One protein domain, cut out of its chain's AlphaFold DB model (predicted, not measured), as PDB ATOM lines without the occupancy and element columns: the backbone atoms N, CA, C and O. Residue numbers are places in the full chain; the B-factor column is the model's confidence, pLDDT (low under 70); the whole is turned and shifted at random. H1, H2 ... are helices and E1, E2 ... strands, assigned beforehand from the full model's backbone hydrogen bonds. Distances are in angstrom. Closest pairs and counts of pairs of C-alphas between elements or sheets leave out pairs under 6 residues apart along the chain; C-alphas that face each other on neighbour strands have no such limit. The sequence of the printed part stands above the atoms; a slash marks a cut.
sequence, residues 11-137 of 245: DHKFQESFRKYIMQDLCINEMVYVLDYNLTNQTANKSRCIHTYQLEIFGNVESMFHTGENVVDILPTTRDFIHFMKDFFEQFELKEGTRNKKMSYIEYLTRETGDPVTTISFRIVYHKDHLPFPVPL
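What this domain is: This is residues 11 to 137 of the 245 residues of the protein "RING-type domain-containing protein" of viral metagenome (UniProt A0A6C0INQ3). A five-stranded antiparallel sheet, curled like part of a barrel, wraps partly round two helices on one of its faces, H1 by E1 and E2 and H2 by E5 and E4. The hairpin E3 and E4 lies towards one end of the long axis, the loop of residues 62 to 77 towards the other. The 127 printed residues hold H1, E1, E2, H2, E3, E4 and E5 in that order, the sheet order is E1, E2, E5, E4, E3, and the class is mixed, helices and strands, in two layers, a sheet with helices on one face. The whole is compact, with a radius of gyration of the C-alphas of 15.2 A, but elongated, spanning 48 by 30 by 29 A.

Where its parts are: H1, residues 11 to 25, begins at C-alpha 11 (140.295, 270.119, 256.157) and is 19.8 A long. E1 is residues 35 to 41, 18.4 A, and E2 residues 50 to 61, 31.0 A. H2 is residues 78 to 90, 17.9 A. E3, residues 94 to 96, E4, residues 101 to 108, and E5, residues 119 to 125, form a meander, each strand the antiparallel neighbour of the one before; E5 ends at C-alpha 125 (147.698, 277.750, 261.974).

How they stand to each other: In the twisted sheet, N 38 and O 56 of the hairpin E1 and E2 are 2.8 A apart, N 53 and O 122 of E2 and E5 2.8 A, N 107 and O 123 of E4 and E5 2.8 A, and N 94 and O 104 of E3 and E4 2.9 A, each within hydrogen-bond range. E4 bends by 91 degrees at residue 104. H1 is on the sheet at a height of 7.5 A; its closest C-alphas to E1 are Ile 22 and Leu 35, 6.5 A. H2 is on it at 9.3 A, along E5 at 20 degrees on the local plane; its closest C-alphas to E4 are Phe 89 and Ile 106, 7.4 A. H1 and H2 are near each other, with 8 pairs of C-alphas within 10 A. In both helices every O i to N i+4 pair is within hydrogen-bond range.

The domain as a whole: The C-alphas farthest apart, of Thr 67 and Thr 98, are 52.0 A apart. The printed part has no cut, and the link E2 to H2 is long, with 16 residues. Residues 46 to 47 and 59 to 73 have pLDDT under 70.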
ATOM      1  N   ASP A  11     139.567 270.849 257.199       88.94
ATOM      2  CA  ASP A  11     140.295 270.119 256.157       88.94
ATOM      3  C   ASP A  11     139.541 270.167 254.822       88.94
ATOM      4  O   ASP A  11     140.064 270.648 253.824       88.94
ATOM      5  N   HIS A  12     138.259 269.794 254.830       87.62
ATOM      6  CA  HIS A  12     137.431 269.823 253.628       87.62
ATOM      7  C   HIS A  12     137.239 271.247 253.082       87.62
ATOM      8  O   HIS A  12     137.381 271.469 251.885       87.62
ATOM      9  N   LYS A  13     136.999 272.229 253.964       88.88
ATOM     10  CA  LYS A  13     136.903 273.645 253.566       88.88
ATOM     11  C   LYS A  13     138.195 274.146 252.922       88.88
ATOM     12  O   LYS A  13     138.134 274.885 251.944       88.88
ATOM     13  N   PHE A  14     139.351 273.755 253.460       91.56
ATOM     14  CA  PHE A  14     140.637 274.135 252.888       91.56
ATOM     15  C   PHE A  14     140.879 273.456 251.538       91.56
ATOM     16  O   PHE A  14     141.289 274.129 250.603       91.56
ATOM     17  N   GLN A  15     140.578 272.163 251.399       90.88
ATOM     18  CA  GLN A  15     140.715 271.460 250.120       90.88
ATOM     19  C   GLN A  15     139.859 272.091 249.014       90.88
ATOM     20  O   GLN A  15     140.341 272.261 247.898       90.88
ATOM     21  N   GLU A  16     138.615 272.479 249.314       89.25
ATOM     22  CA  GLU A  16     137.751 273.184 248.356       89.25
ATOM     23  C   GLU A  16     138.290 274.578 248.011       89.25
ATOM     24  O   GLU A  16     138.339 274.947 246.838       89.25
ATOM     25  N   SER A  17     138.730 275.333 249.023       91.19
ATOM     26  CA  SER A  17     139.353 276.650 248.851       91.19
ATOM     27  C   SER A  17     140.592 276.579 247.958       91.19
ATOM     28  O   SER A  17     140.711 277.308 246.976       91.19
ATOM     29  N   PHE A  18     141.483 275.633 248.255       92.00
ATOM     30  CA  PHE A  18     142.719 275.421 247.521       92.00
ATOM     31  C   PHE A  18     142.458 274.946 246.089       92.00
ATOM     32  O   PHE A  18     143.114 275.410 245.162       92.00
ATOM     33  N   ARG A  19     141.454 274.083 245.881       89.81
ATOM     34  CA  ARG A  19     141.031 273.673 244.537       89.81
ATOM     35  C   ARG A  19     140.576 274.862 243.704       89.81
ATOM     36  O   ARG A  19     140.967 274.962 242.547       89.81
ATOM     37  N   LYS A  20     139.757 275.749 244.277       87.12
ATOM     38  CA  LYS A  20     139.310 276.961 243.581       87.12
ATOM     39  C   LYS A  20     140.504 277.845 243.214       87.12
ATOM     40  O   LYS A  20     140.631 278.218 242.054       87.12
ATOM     41  N   TYR A  21     141.417 278.053 244.163       89.88
ATOM     42  CA  TYR A  21     142.647 278.806 243.937       89.88
ATOM     43  C   TYR A  21     143.473 278.249 242.763       89.88
ATOM     44  O   TYR A  21     143.733 278.978 241.813       89.88
ATOM     45  N   ILE A  22     143.817 276.954 242.769       86.75
ATOM     46  CA  ILE A  22     144.640 276.341 241.708       86.75
ATOM     47  C   ILE A  22     143.936 276.321 240.344       86.75
ATOM     48  O   ILE A  22     144.603 276.399 239.321       86.75
ATOM     49  N   MET A  23     142.608 276.194 240.304       82.88
ATOM     50  CA  MET A  23     141.867 276.056 239.042       82.88
ATOM     51  C   MET A  23     141.436 277.393 238.423       82.88
ATOM     52  O   MET A  23     141.130 277.424 237.235       82.88
ATOM     53  N   GLN A  24     141.319 278.464 239.215       81.38
ATOM     54  CA  GLN A  24     140.707 279.726 238.773       81.38
ATOM     55  C   GLN A  24     141.561 280.963 239.061       81.38
ATOM     56  O   GLN A  24     141.566 281.882 238.245       81.38
ATOM     57  N   ASP A  25     142.281 280.993 240.187       82.31
ATOM     58  CA  ASP A  25     142.934 282.212 240.684       82.31
ATOM     59  C   ASP A  25     144.471 282.182 240.562       82.31
ATOM     60  O   ASP A  25     145.125 283.213 240.734       82.31
ATOM     61  N   LEU A  26     145.077 281.022 240.272       85.50
ATOM     62  CA  LEU A  26     146.527 280.882 240.151       85.50
ATOM     63  C   LEU A  26     147.039 281.522 238.853       85.50
ATOM     64  O   LEU A  26     147.017 280.928 237.773       85.50
ATOM     65  N   CYS A  27     147.566 282.735 238.993       85.06
ATOM     66  CA  CYS A  27     148.244 283.473 237.937       85.06
ATOM     67  C   CYS A  27     149.645 283.874 238.409       85.06
ATOM     68  O   CYS A  27     149.783 284.590 239.400       85.06
ATOM     69  N   ILE A  28     150.680 283.405 237.712       84.75
ATOM     70  CA  ILE A  28     152.088 283.684 238.021       84.75
ATOM     71  C   ILE A  28     152.695 284.355 236.794       84.75
ATOM     72  O   ILE A  28     152.703 283.768 235.714       84.75
ATOM     73  N   ASN A  29     153.212 285.576 236.956       81.81
ATOM     74  CA  ASN A  29     153.832 286.354 235.873       81.81
ATOM     75  C   ASN A  29     152.944 286.446 234.614       81.81
ATOM     76  O   ASN A  29     153.406 286.193 233.505       81.81
ATOM     77  N   GLU A  30     151.660 286.769 234.806       79.62
ATOM     78  CA  GLU A  30     150.639 286.888 233.745       79.62
ATOM     79  C   GLU A  30     150.279 285.571 233.028       79.62
ATOM     80  O   GLU A  30     149.464 285.569 232.106       79.62
ATOM     81  N   MET A  31     150.824 284.436 233.475       77.94
ATOM     82  CA  MET A  31     150.438 283.110 233.002       77.94
ATOM     83  C   MET A  31     149.446 282.467 233.967       77.94
ATOM     84  O   MET A  31     149.709 282.342 235.164       77.94
ATOM     85  N   VAL A  32     148.306 282.035 233.427       79.94
ATOM     86  CA  VAL A  32     147.299 281.270 234.168       79.94
ATOM     87  C   VAL A  32     147.721 279.807 234.192       79.94
ATOM     88  O   VAL A  32     147.948 279.211 233.139       79.94
ATOM     89  N   TYR A  33     147.803 279.236 235.391       77.75
ATOM     90  CA  TYR A  33     148.155 277.836 235.586       77.75
ATOM     91  C   TYR A  33     146.932 277.040 236.027       77.75
ATOM     92  O   TYR A  33     146.244 277.424 236.967       77.75
ATOM     93  N   VAL A  34     146.712 275.898 235.379       81.00
ATOM     94  CA  VAL A  34     145.771 274.861 235.815       81.00
ATOM     95  C   VAL A  34     146.607 273.612 236.051       81.00
ATOM     96  O   VAL A  34     147.041 272.957 235.105       81.00
ATOM     97  N   LEU A  35     146.929 273.360 237.319       82.56
ATOM     98  CA  LEU A  35     147.859 272.304 237.711       82.56
ATOM     99  C   LEU A  35     147.102 271.073 238.195       82.56
ATOM    100  O   LEU A  35     146.218 271.184 239.048       82.56
ATOM    101  N   ASP A  36     147.523 269.903 237.729       84.56
ATOM    102  CA  ASP A  36     147.169 268.646 238.372       84.56
ATOM    103  C   ASP A  36     147.948 268.510 239.683       84.56
ATOM    104  O   ASP A  36     149.171 268.665 239.726       84.56
ATOM    105  N   TYR A  37     147.248 268.221 240.780       89.94
ATOM    106  CA  TYR A  37     147.877 268.143 242.094       89.94
ATOM    107  C   TYR A  37     147.226 267.114 243.019       89.94
ATOM    108  O   TYR A  37     146.051 266.765 242.892       89.94
ATOM    109  N   ASN A  38     147.993 266.681 244.015       92.06
ATOM    110  CA  ASN A  38     147.523 265.917 245.159       92.06
ATOM    111  C   ASN A  38     147.833 266.685 246.451       92.06
ATOM    112  O   ASN A  38     148.988 266.964 246.762       92.06
ATOM    113  N   LEU A  39     146.796 267.039 247.213       94.62
ATOM    114  CA  LEU A  39     146.927 267.755 248.484       94.62
ATOM    115  C   LEU A  39     146.530 266.843 249.645       94.62
ATOM    116  O   LEU A  39     145.347 266.595 249.893       94.62
ATOM    117  N   THR A  40     147.529 266.403 250.404       93.69
ATOM    118  CA  THR A  40     147.350 265.467 251.517       93.69
ATOM    119  C   THR A  40     147.523 266.169 252.861       93.69
ATOM    120  O   THR A  40     148.552 266.788 253.129       93.69
ATOM    121  N   ASN A  41     146.531 266.039 253.746       92.00
ATOM    122  CA  ASN A  41     146.644 266.475 255.137       92.00
ATOM    123  C   ASN A  41     147.375 265.409 255.965       92.00
ATOM    124  O   ASN A  41     146.855 264.316 256.185       92.00
ATOM    125  N   GLN A  42     148.566 265.739 256.456       91.19
ATOM    126  CA  GLN A  42     149.425 264.846 257.241       91.19
ATOM    127  C   GLN A  42     149.158 264.927 258.753       91.19
ATOM    128  O   GLN A  42     149.865 264.333 259.569       91.19
ATOM    129  N   THR A  43     148.145 265.682 259.171       87.12
ATOM    130  CA  THR A  43     147.867 265.902 260.591       87.12
ATOM    131  C   THR A  43     147.180 264.688 261.200       87.12
ATOM    132  O   THR A  43     146.014 264.423 260.921       87.12
ATOM    133  N   ALA A  44     147.867 264.006 262.120       76.25
ATOM    134  CA  ALA A  44     147.322 262.839 262.819       76.25
ATOM    135  C   ALA A  44     146.009 263.129 263.576       76.25
ATOM    136  O   ALA A  44     145.125 262.281 263.638       76.25
ATOM    137  N   ASN A  45     145.863 264.337 264.138       74.56
ATOM    138  CA  ASN A  45     144.641 264.759 264.819       74.56
ATOM    139  C   ASN A  45     144.045 266.014 264.165       74.56
ATOM    140  O   ASN A  45     144.548 267.127 264.335       74.56
ATOM    141  N   LYS A  46     142.924 265.825 263.465       67.50
ATOM    142  CA  LYS A  46     142.216 266.870 262.715       67.50
ATOM    143  C   LYS A  46     141.534 267.927 263.600       67.50
ATOM    144  O   LYS A  46     141.116 268.954 263.070       67.50
ATOM    145  N   SER A  47     141.464 267.734 264.924       65.00
ATOM    146  CA  SER A  47     140.973 268.752 265.874       65.00
ATOM    147  C   SER A  47     142.048 269.737 266.347       65.00
ATOM    148  O   SER A  47     141.737 270.692 267.059       65.00
ATOM    149  N   ARG A  48     143.317 269.543 265.957       72.75
ATOM    150  CA  ARG A  48     144.396 270.470 266.320       72.75
ATOM    151  C   ARG A  48     144.211 271.823 265.640       72.75
ATOM    152  O   ARG A  48     143.791 271.915 264.490       72.75
ATOM    153  N   CYS A  49     144.652 272.870 266.330       86.62
ATOM    154  CA  CYS A  49     144.745 274.228 265.793       86.62
ATOM    155  C   CYS A  49     145.828 274.386 264.716       86.62
ATOM    156  O   CYS A  49     146.035 275.492 264.239       86.62
ATOM    157  N   ILE A  50     146.547 273.323 264.357       90.44
ATOM    158  CA  ILE A  50     147.566 273.344 263.311       90.44
ATOM    159  C   ILE A  50     147.338 272.137 262.421       90.44
ATOM    160  O   ILE A  50     147.340 271.008 262.922       90.44
ATOM    161  N   HIS A  51     147.166 272.374 261.123       93.38
ATOM    162  CA  HIS A  51     147.113 271.320 260.115       93.38
ATOM    163  C   HIS A  51     148.339 271.397 259.213       93.38
ATOM    164  O   HIS A  51     148.643 272.464 258.701       93.38
ATOM    165  N   THR A  52     149.048 270.288 259.034       93.44
ATOM    166  CA  THR A  52     150.192 270.174 258.118       93.44
ATOM    167  C   THR A  52     149.743 269.510 256.829       93.44
ATOM    168  O   THR A  52     149.072 268.478 256.868       93.44
ATOM    169  N   TYR A  53     150.118 270.102 255.704       95.44
ATOM    170  CA  TYR A  53     149.777 269.643 254.372       95.44
ATOM    171  C   TYR A  53     151.034 269.389 253.556       95.44
ATOM    172  O   TYR A  53     152.046 270.081 253.699       95.44
ATOM    173  N   GLN A  54     150.918 268.412 252.668       95.94
ATOM    174  CA  GLN A  54     151.859 268.171 251.596       95.94
ATOM    175  C   GLN A  54     151.109 268.239 250.273       95.94
ATOM    176  O   GLN A  54     150.144 267.506 250.057       95.94
ATOM    177  N   LEU A  55     151.540 269.173 249.437       94.75
ATOM    178  CA  LEU A  55     151.089 269.365 248.073       94.75
ATOM    179  C   LEU A  55     152.110 268.732 247.138       94.75
ATOM    180  O   LEU A  55     153.283 269.095 247.178       94.75
ATOM    181  N   GLU A  56     151.651 267.832 246.289       92.00
ATOM    182  CA  GLU A  56     152.408 267.252 245.186       92.00
ATOM    183  C   GLU A  56     151.809 267.792 243.891       92.00
ATOM    184  O   GLU A  56     150.599 267.696 243.692       92.00
ATOM    185  N   ILE A  57     152.632 268.404 243.044       88.38
ATOM    186  CA  ILE A  57     152.218 268.967 241.757       88.38
ATOM    187  C   ILE A  57     152.717 268.028 240.668       88.38
ATOM    188  O   ILE A  57     153.907 267.715 240.598       88.38
ATOM    189  N   PHE A  58     151.794 267.555 239.839       82.88
ATOM    190  CA  PHE A  58     152.100 266.678 238.724       82.88
ATOM    191  C   PHE A  58     152.468 267.536 237.506       82.88
ATOM    192  O   PHE A  58     151.844 268.560 237.249       82.88
ATOM    193  N   GLY A  59     153.500 267.136 236.758       62.97
ATOM    194  CA  GLY A  59     154.064 267.898 235.632       62.97
ATOM    195  C   GLY A  59     153.200 267.968 234.372       62.97
ATOM    196  O   GLY A  59     153.737 268.147 233.282       62.97
ATOM    197  N   ASN A  60     151.884 267.819 234.506       57.28
ATOM    198  CA  ASN A  60     150.930 267.951 233.419       57.28
ATOM    199  C   ASN A  60     150.278 269.330 233.536       57.28
ATOM    200  O   ASN A  60     149.570 269.613 234.502       57.28
ATOM    201  N   VAL A  61     150.543 270.203 232.565       56.56
ATOM    202  CA  VAL A  61     149.827 271.472 232.412       56.56
ATOM    203  C   VAL A  61     148.840 271.290 231.267       56.56
ATOM    204  O   VAL A  61     149.256 271.144 230.118       56.56
ATOM    205  N   GLU A  62     147.539 271.307 231.553       50.03
ATOM    206  CA  GLU A  62     146.537 271.446 230.495       50.03
ATOM    207  C   GLU A  62     146.502 272.915 230.055       50.03
ATOM    208  O   GLU A  62     146.010 273.801 230.750       50.03
ATOM    209  N   SER A  63     147.075 273.184 228.885       51.19
ATOM    210  CA  SER A  63     147.042 274.489 228.224       51.19
ATOM    211  C   SER A  63     146.233 274.361 226.936       51.19
ATOM    212  O   SER A  63     146.218 273.298 226.317       51.19
ATOM    213  N   MET A  64     145.611 275.454 226.469       45.50
ATOM    214  CA  MET A  64     144.889 275.491 225.180       45.50
ATOM    215  C   MET A  64     145.755 275.055 223.978       45.50
ATOM    216  O   MET A  64     145.232 274.840 222.888       45.50
ATOM    217  N   PHE A  65     147.072 274.935 224.178       48.19
ATOM    218  CA  PHE A  65     148.063 274.570 223.173       48.19
ATOM    219  C   PHE A  65     148.762 273.220 223.430       48.19
ATOM    220  O   PHE A  65     149.523 272.794 222.568       48.19
ATOM    221  N   HIS A  66     148.532 272.542 224.566       50.66
ATOM    222  CA  HIS A  66     149.257 271.312 224.935       50.66
ATOM    223  C   HIS A  66     148.301 270.250 225.492       50.66
ATOM    224  O   HIS A  66     147.820 270.347 226.619       50.66
ATOM    225  N   THR A  67     148.037 269.219 224.691       50.31
ATOM    226  CA  THR A  67     147.207 268.066 225.060       50.31
ATOM    227  C   THR A  67     148.095 266.891 225.482       50.31
ATOM    228  O   THR A  67     148.367 266.003 224.676       50.31
ATOM    229  N   GLY A  68     148.547 266.877 226.740       52.03
ATOM    230  CA  GLY A  68     148.965 265.635 227.410       52.03
ATOM    231  C   GLY A  68     150.427 265.176 227.290       52.03
ATOM    232  O   GLY A  68     150.675 263.979 227.424       52.03
ATOM    233  N   GLU A  69     151.398 266.070 227.089       47.78
ATOM    234  CA  GLU A  69     152.820 265.745 227.317       47.78
ATOM    235  C   GLU A  69     153.236 266.103 228.760       47.78
ATOM    236  O   GLU A  69     152.765 267.096 229.309       47.78
ATOM    237  N   ASN A  70     154.107 265.299 229.389       50.94
ATOM    238  CA  ASN A  70     154.728 265.644 230.679       50.94
ATOM    239  C   ASN A  70     155.659 266.841 230.448       50.94
ATOM    240  O   ASN A  70     156.738 266.663 229.882       50.94
ATOM    241  N   VAL A  71     155.276 268.038 230.889       54.56
ATOM    242  CA  VAL A  71     156.082 269.250 230.702       54.56
ATOM    243  C   VAL A  71     156.499 269.823 232.049       54.56
ATOM    244  O   VAL A  71     156.062 270.886 232.484       54.56
ATOM    245  N   VAL A  72     157.401 269.100 232.717       53.97
ATOM    246  CA  VAL A  72     158.074 269.570 233.941       53.97
ATOM    247  C   VAL A  72     158.772 270.921 233.701       53.97
ATOM    248  O   VAL A  72     158.838 271.742 234.612       53.97
ATOM    249  N   ASP A  73     159.192 271.194 232.462       53.78
ATOM    250  CA  ASP A  73     159.877 272.427 232.054       53.78
ATOM    251  C   ASP A  73     158.959 273.667 231.934       53.78
ATOM    252  O   ASP A  73     159.464 274.772 231.746       53.78
ATOM    253  N   ILE A  74     157.629 273.518 232.047       71.38
ATOM    254  CA  ILE A  74     156.662 274.640 232.020       71.38
ATOM    255  C   ILE A  74     156.203 275.038 233.435       71.38
ATOM    256  O   ILE A  74     155.573 276.078 233.617       71.38
ATOM    257  N   LEU A  75     156.519 274.246 234.464       80.56
ATOM    258  CA  LEU A  75     156.104 274.567 235.828       80.56
ATOM    259  C   LEU A  75     156.818 275.829 236.348       80.56
ATOM    260  O   LEU A  75     158.006 276.027 236.080       80.56
ATOM    261  N   PRO A  76     156.129 276.666 237.145       87.56
ATOM    262  CA  PRO A  76     156.758 277.818 237.769       87.56
ATOM    263  C   PRO A  76     157.836 277.355 238.755       87.56
ATOM    264  O   PRO A  76     157.822 276.221 239.248       87.56
ATOM    265  N   THR A  77     158.769 278.243 239.088       91.25
ATOM    266  CA  THR A  77     159.764 277.910 240.109       91.25
ATOM    267  C   THR A  77     159.092 277.732 241.469       91.25
ATOM    268  O   THR A  77     158.067 278.352 241.774       91.25
ATOM    269  N   THR A  78     159.693 276.910 242.327       91.69
ATOM    270  CA  THR A  78     159.240 276.719 243.712       91.69
ATOM    271  C   THR A  78     159.125 278.057 244.450       91.69
ATOM    272  O   THR A  78     158.181 278.270 245.211       91.69
ATOM    273  N   ARG A  79     160.060 278.983 244.201       94.00
ATOM    274  CA  ARG A  79     160.024 280.346 244.740       94.00
ATOM    275  C   ARG A  79     158.799 281.125 244.269       94.00
ATOM    276  O   ARG A  79     158.081 281.652 245.115       94.00
ATOM    277  N   ASP A  80     158.568 281.192 242.961       92.56
ATOM    278  CA  ASP A  80     157.462 281.976 242.403       92.56
ATOM    279  C   ASP A  80     156.126 281.415 242.887       92.56
ATOM    280  O   ASP A  80     155.294 282.152 243.410       92.56
ATOM    281  N   PHE A  81     155.954 280.093 242.834       92.88
ATOM    282  CA  PHE A  81     154.737 279.449 243.315       92.88
ATOM    283  C   PHE A  81     154.437 279.791 244.783       92.88
ATOM    284  O   PHE A  81     153.328 280.210 245.112       92.88
ATOM    285  N   ILE A  82     155.432 279.669 245.671       94.31
ATOM    286  CA  ILE A  82     155.270 280.019 247.090       94.31
ATOM    287  C   ILE A  82     154.954 281.511 247.257       94.31
ATOM    288  O   ILE A  82     154.128 281.853 248.102       94.31
ATOM    289  N   HIS A  83     155.590 282.397 246.488       94.56
ATOM    290  CA  HIS A  83     155.352 283.838 246.570       94.56
ATOM    291  C   HIS A  83     153.910 284.201 246.204       94.56
ATOM    292  O   HIS A  83     153.224 284.821 247.012       94.56
ATOM    293  N   PHE A  84     153.411 283.744 245.055       92.62
ATOM    294  CA  PHE A  84     152.039 284.038 244.630       92.62
ATOM    295  C   PHE A  84     150.992 283.381 245.538       92.62
ATOM    296  O   PHE A  84     149.928 283.951 245.787       92.62
ATOM    297  N   MET A  85     151.296 282.205 246.093       93.00
ATOM    298  CA  MET A  85     150.433 281.565 247.085       93.00
ATOM    299  C   MET A  85     150.410 282.352 248.406       93.00
ATOM    300  O   MET A  85     149.345 282.535 248.997       93.00
ATOM    301  N   LYS A  86     151.559 282.865 248.871       93.38
ATOM    302  CA  LYS A  86     151.634 283.761 250.041       93.38
ATOM    303  C   LYS A  86     150.784 285.005 249.825       93.38
ATOM    304  O   LYS A  86     149.943 285.293 250.673       93.38
ATOM    305  N   ASP A  87     150.967 285.678 248.698       93.00
ATOM    306  CA  ASP A  87     150.283 286.930 248.384       93.00
ATOM    307  C   ASP A  87     148.761 286.738 248.334       93.00
ATOM    308  O   ASP A  87     148.010 287.527 248.910       93.00
ATOM    309  N   PHE A  88     148.288 285.638 247.733       92.38
ATOM    310  CA  PHE A  88     146.860 285.326 247.680       92.38
ATOM    311  C   PHE A  88     146.250 285.063 249.063       92.38
ATOM    312  O   PHE A  88     145.155 285.552 249.358       92.38
ATOM    313  N   PHE A  89     146.923 284.280 249.916       93.50
ATOM    314  CA  PHE A  89     146.373 283.898 251.220       93.50
ATOM    315  C   PHE A  89     146.624 284.932 252.329       93.50
ATOM    316  O   PHE A  89     145.912 284.911 253.336       93.50
ATOM    317  N   GLU A  90     147.574 285.862 252.160       92.19
ATOM    318  CA  GLU A  90     147.908 286.862 253.184       92.19
ATOM    319  C   GLU A  90     146.699 287.730 253.570       92.19
ATOM    320  O   GLU A  90     146.506 288.042 254.747       92.19
ATOM    321  N   GLN A  91     145.835 288.067 252.607       91.94
ATOM    322  CA  GLN A  91     144.640 288.890 252.844       91.94
ATOM    323  C   GLN A  91     143.637 288.261 253.830       91.94
ATOM    324  O   GLN A  91     142.798 288.964 254.391       91.94
ATOM    325  N   PHE A  92     143.722 286.947 254.057       93.31
ATOM    326  CA  PHE A  92     142.853 286.218 254.981       93.31
ATOM    327  C   PHE A  92     143.513 285.967 256.344       93.31
ATOM    328  O   PHE A  92     142.896 285.362 257.224       93.31
ATOM    329  N   GLU A  93     144.755 286.408 256.558       93.25
ATOM    330  CA  GLU A  93     145.444 286.243 257.837       93.25
ATOM    331  C   GLU A  93     144.778 287.041 258.967       93.25
ATOM    332  O   GLU A  93     144.303 288.161 258.791       93.25
ATOM    333  N   LEU A  94     144.824 286.490 260.182       92.62
ATOM    334  CA  LEU A  94     144.446 287.210 261.395       92.62
ATOM    335  C   LEU A  94     145.703 287.676 262.133       92.62
ATOM    336  O   LEU A  94     146.506 286.847 262.570       92.62
ATOM    337  N   LYS A  95     145.843 288.991 262.324       91.56
ATOM    338  CA  LYS A  95     146.954 289.630 263.051       91.56
ATOM    339  C   LYS A  95     146.435 290.277 264.346       91.56
ATOM    340  O   LYS A  95     145.364 290.878 264.368       91.56
ATOM    341  N   GLU A  96     147.174 290.144 265.448       86.94
ATOM    342  CA  GLU A  96     146.861 290.811 266.721       86.94
ATOM    343  C   GLU A  96     147.226 292.303 266.632       86.94
ATOM    344  O   GLU A  96     148.399 292.655 266.480       86.94
ATOM    345  N   GLY A  97     146.221 293.182 266.728       73.69
ATOM    346  CA  GLY A  97     146.327 294.602 266.358       73.69
ATOM    347  C   GLY A  97     147.363 295.438 267.119       73.69
ATOM    348  O   GLY A  97     147.776 296.480 266.629       73.69
ATOM    349  N   THR A  98     147.832 294.997 268.287       70.88
ATOM    350  CA  THR A  98     148.822 295.736 269.093       70.88
ATOM    351  C   THR A  98     150.271 295.346 268.806       70.88
ATOM    352  O   THR A  98     151.179 296.100 269.148       70.88
ATOM    353  N   ARG A  99     150.519 294.172 268.210       70.50
ATOM    354  CA  ARG A  99     151.877 293.623 268.018       70.50
ATOM    355  C   ARG A  99     152.148 293.105 266.610       70.50
ATOM    356  O   ARG A  99     153.213 292.545 266.374       70.50
ATOM    357  N   ASN A 100     151.184 293.243 265.698       78.38
ATOM    358  CA  ASN A 100     151.223 292.666 264.352       78.38
ATOM    359  C   ASN A 100     151.560 291.160 264.352       78.38
ATOM    360  O   ASN A 100     152.098 290.607 263.394       78.38
ATOM    361  N   LYS A 101     151.266 290.486 265.471       86.31
ATOM    362  CA  LYS A 101     151.588 289.081 265.688       86.31
ATOM    363  C   LYS A 101     150.584 288.239 264.914       86.31
ATOM    364  O   LYS A 101     149.382 288.373 265.136       86.31
ATOM    365  N   LYS A 102     151.063 287.366 264.025       88.94
ATOM    366  CA  LYS A 102     150.193 286.454 263.273       88.94
ATOM    367  C   LYS A 102     149.550 285.435 264.221       88.94
ATOM    368  O   LYS A 102     150.241 284.759 264.982       88.94
ATOM    369  N   MET A 103     148.224 285.352 264.175       91.19
ATOM    370  CA  MET A 103     147.397 284.479 265.015       91.19
ATOM    371  C   MET A 103     146.815 283.320 264.207       91.19
ATOM    372  O   MET A 103     146.803 282.190 264.686       91.19
ATOM    373  N   SER A 104     146.355 283.596 262.984       93.19
ATOM    374  CA  SER A 104     145.853 282.592 262.043       93.19
ATOM    375  C   SER A 104     146.444 282.867 260.665       93.19
ATOM    376  O   SER A 104     146.300 283.986 260.175       93.19
ATOM    377  N   TYR A 105     147.177 281.912 260.095       95.38
ATOM    378  CA  TYR A 105     147.986 282.117 258.886       95.38
ATOM    379  C   TYR A 105     148.440 280.791 258.262       95.38
ATOM    380  O   TYR A 105     148.322 279.728 258.880       95.38
ATOM    381  N   ILE A 106     148.987 280.871 257.047       95.56
ATOM    382  CA  ILE A 106     149.642 279.757 256.353       95.56
ATOM    383  C   ILE A 106     151.159 279.953 256.421       95.56
ATOM    384  O   ILE A 106     151.680 281.023 256.113       95.56
ATOM    385  N   GLU A 107     151.877 278.916 256.837       94.69
ATOM    386  CA  GLU A 107     153.330 278.907 256.953       94.69
ATOM    387  C   GLU A 107     153.942 277.834 256.064       94.69
ATOM    388  O   GLU A 107     153.618 276.653 256.174       94.69
ATOM    389  N   TYR A 108     154.867 278.249 255.212       94.44
ATOM    390  CA  TYR A 108     155.521 277.397 254.229       94.44
ATOM    391  C   TYR A 108     156.774 276.781 254.844       94.44
ATOM    392  O   TYR A 108     157.620 277.491 255.386       94.44
ATOM    393  N   LEU A 109     156.870 275.455 254.782       93.69
ATOM    394  CA  LEU A 109     157.988 274.680 255.322       93.69
ATOM    395  C   LEU A 109     159.007 274.334 254.226       93.69
ATOM    396  O   LEU A 109     160.192 274.166 254.518       93.69
ATOM    397  N   THR A 110     158.557 274.239 252.970       93.00
ATOM    398  CA  THR A 110     159.435 274.068 251.806       93.00
ATOM    399  C   THR A 110     160.334 275.284 251.609       93.00
ATOM    400  O   THR A 110     159.901 276.428 251.741       93.00
ATOM    401  N   ARG A 111     161.603 275.029 251.273       92.12
ATOM    402  CA  ARG A 111     162.571 276.074 250.921       92.12
ATOM    403  C   ARG A 111     162.301 276.590 249.511       92.12
ATOM    404  O   ARG A 111     162.073 275.807 248.600       92.12
ATOM    405  N   GLU A 112     162.395 277.899 249.333       92.38
ATOM    406  CA  GLU A 112     162.243 278.542 248.029       92.38
ATOM    407  C   GLU A 112     163.483 278.292 247.158       92.38
ATOM    408  O   GLU A 112     164.553 278.858 247.401       92.38
ATOM    409  N   THR A 113     163.351 277.446 246.135       90.94
ATOM    410  CA  THR A 113     164.404 277.178 245.143       90.94
ATOM    411  C   THR A 113     164.022 277.724 243.767       90.94
ATOM    412  O   THR A 113     162.871 278.096 243.527       90.94
ATOM    413  N   GLY A 114     165.010 277.821 242.873       89.25
ATOM    414  CA  GLY A 114     164.791 278.175 241.465       89.25
ATOM    415  C   GLY A 114     164.360 276.989 240.599       89.25
ATOM    416  O   GLY A 114     164.195 277.158 239.398       89.25
ATOM    417  N   ASP A 115     164.202 275.807 241.195       89.12
ATOM    418  CA  ASP A 115     163.809 274.593 240.486       89.12
ATOM    419  C   ASP A 115     162.285 274.555 240.284       89.12
ATOM    420  O   ASP A 115     161.550 275.120 241.113       89.12
ATOM    421  N   PRO A 116     161.797 273.866 239.236       88.56
ATOM    422  CA  PRO A 116     160.373 273.646 239.005       88.56
ATOM    423  C   PRO A 116     159.650 273.121 240.250       88.56
ATOM    424  O   PRO A 116     160.147 272.236 240.956       88.56
ATOM    425  N   VAL A 117     158.467 273.671 240.531       89.50
ATOM    426  CA  VAL A 117     157.685 273.277 241.702       89.50
ATOM    427  C   VAL A 117     157.147 271.854 241.550       89.50
ATOM    428  O   VAL A 117     156.381 271.552 240.650       89.50
ATOM    429  N   THR A 118     157.523 270.966 242.464       89.06
ATOM    430  CA  THR A 118     157.052 269.566 242.469       89.06
ATOM    431  C   THR A 118     156.394 269.188 243.784       89.06
ATOM    432  O   THR A 118     155.415 268.447 243.813       89.06
ATOM    433  N   THR A 119     156.908 269.692 244.908       92.12
ATOM    434  CA  THR A 119     156.372 269.373 246.231       92.12
ATOM    435  C   THR A 119     156.476 270.560 247.178       92.12
ATOM    436  O   THR A 119     157.564 271.083 247.421       92.12
ATOM    437  N   ILE A 120     155.347 270.949 247.774       95.38
ATOM    438  CA  ILE A 120     155.263 272.018 248.770       95.38
ATOM    439  C   ILE A 120     154.684 271.467 250.076       95.38
ATOM    440  O   ILE A 120     153.548 271.005 250.137       95.38
ATOM    441  N   SER A 121     155.449 271.571 251.154       95.75
ATOM    442  CA  SER A 121     155.010 271.310 252.518       95.75
ATOM    443  C   SER A 121     154.718 272.633 253.209       95.75
ATOM    444  O   SER A 121     155.536 273.557 253.196       95.75
ATOM    445  N   PHE A 122     153.559 272.729 253.846       96.19
ATOM    446  CA  PHE A 122     153.143 273.919 254.581       96.19
ATOM    447  C   PHE A 122     152.210 273.540 255.729       96.19
ATOM    448  O   PHE A 122     151.676 272.432 255.787       96.19
ATOM    449  N   ARG A 123     152.010 274.454 256.674       94.56
ATOM    450  CA  ARG A 123     151.059 274.289 257.769       94.56
ATOM    451  C   ARG A 123     150.118 275.472 257.871       94.56
ATOM    452  O   ARG A 123     150.514 276.615 257.686       94.56
ATOM    453  N   ILE A 124     148.875 275.186 258.219       94.69
ATOM    454  CA  ILE A 124     147.852 276.180 258.506       94.69
ATOM    455  C   ILE A 124     147.692 276.257 260.012       94.69
ATOM    456  O   ILE A 124     147.378 275.255 260.658       94.69
ATOM    457  N   VAL A 125     147.906 277.444 260.562       94.00
ATOM    458  CA  VAL A 125     147.698 277.750 261.974       94.00
ATOM    459  C   VAL A 125     146.345 278.432 262.107       94.00
ATOM    460  O   VAL A 125     146.110 279.457 261.479       94.00
ATOM    461  N   TYR A 126     145.461 277.867 262.925       93.00
ATOM    462  CA  TYR A 126     144.125 278.383 263.200       93.00
ATOM    463  C   TYR A 126     144.069 279.022 264.585       93.00
ATOM    464  O   TYR A 126     144.431 278.398 265.585       93.00
ATOM    465  N   HIS A 127     143.494 280.216 264.668       91.00
ATOM    466  CA  HIS A 127     143.088 280.805 265.939       91.00
ATOM    467  C   HIS A 127     141.566 280.759 266.090       91.00
ATOM    468  O   HIS A 127     140.841 281.421 265.346       91.00
ATOM    469  N   LYS A 128     141.085 280.001 267.087       88.75
ATOM    470  CA  LYS A 128     139.652 279.723 267.298       88.75
ATOM    471  C   LYS A 128     139.028 279.214 265.994       88.75
ATOM    472  O   LYS A 128     139.557 278.251 265.446       88.75
ATOM    473  N   ASP A 129     137.966 279.851 265.510       86.38
ATOM    474  CA  ASP A 129     137.233 279.483 264.293       86.38
ATOM    475  C   ASP A 129     137.644 280.281 263.051       86.38
ATOM    476  O   ASP A 129     137.051 280.103 261.989       86.38
ATOM    477  N   HIS A 130     138.669 281.135 263.156       90.56
ATOM    478  CA  HIS A 130     139.171 281.899 262.015       90.56
ATOM    479  C   HIS A 130     139.845 280.983 260.993       90.56
ATOM    480  O   HIS A 130     140.752 280.222 261.343       90.56
ATOM    481  N   LEU A 131     139.456 281.115 259.727       92.06
ATOM    482  CA  LEU A 131     140.034 280.386 258.603       92.06
ATOM    483  C   LEU A 131     140.924 281.346 257.802       92.06
ATOM    484  O   LEU A 131     140.406 282.332 257.281       92.06
ATOM    485  N   PRO A 132     142.245 281.103 257.704       94.25
ATOM    486  CA  PRO A 132     143.164 281.974 256.974       94.25
ATOM    487  C   PRO A 132     143.141 281.692 255.462       94.25
ATOM    488  O   PRO A 132     144.180 281.588 254.817       94.25
ATOM    489  N   PHE A 133     141.945 281.479 254.919       93.12
ATOM    490  CA  PHE A 133     141.674 281.177 253.519       93.12
ATOM    491  C   PHE A 133     140.190 281.442 253.219       93.12
ATOM    492  O   PHE A 133     139.359 281.368 254.133       93.12
ATOM    493  N   PRO A 134     139.824 281.723 251.956       90.06
ATOM    494  CA  PRO A 134     138.437 281.964 251.596       90.06
ATOM    495  C   PRO A 134     137.648 280.659 251.691       90.06
ATOM    496  O   PRO A 134     138.103 279.617 251.223       90.06
ATOM    497  N   VAL A 135     136.454 280.694 252.276       83.50
ATOM    498  CA  VAL A 135     135.540 279.547 252.232       83.50
ATOM    499  C   VAL A 135     134.703 279.688 250.967       83.50
ATOM    500  O   VAL A 135     133.905 280.626 250.908       83.50
ATOM    501  N   PRO A 136     134.878 278.822 249.950       72.56
ATOM    502  CA  PRO A 136     134.018 278.866 248.782       72.56
ATOM    503  C   PRO A 136     132.580 278.608 249.227       72.56
ATOM    504  O   PRO A 136     132.309 277.687 250.005       72.56
ATOM    505  N   LEU A 137     131.679 279.463 248.756       74.00
ATOM    506  CA  LEU A 137     130.251 279.257 248.920       74.00
ATOM    507  C   LEU A 137     129.880 277.937 248.236       74.00
ATOM    508  O   LEU A 137     130.437 277.567 247.203       74.00
TER     509      LEU A 137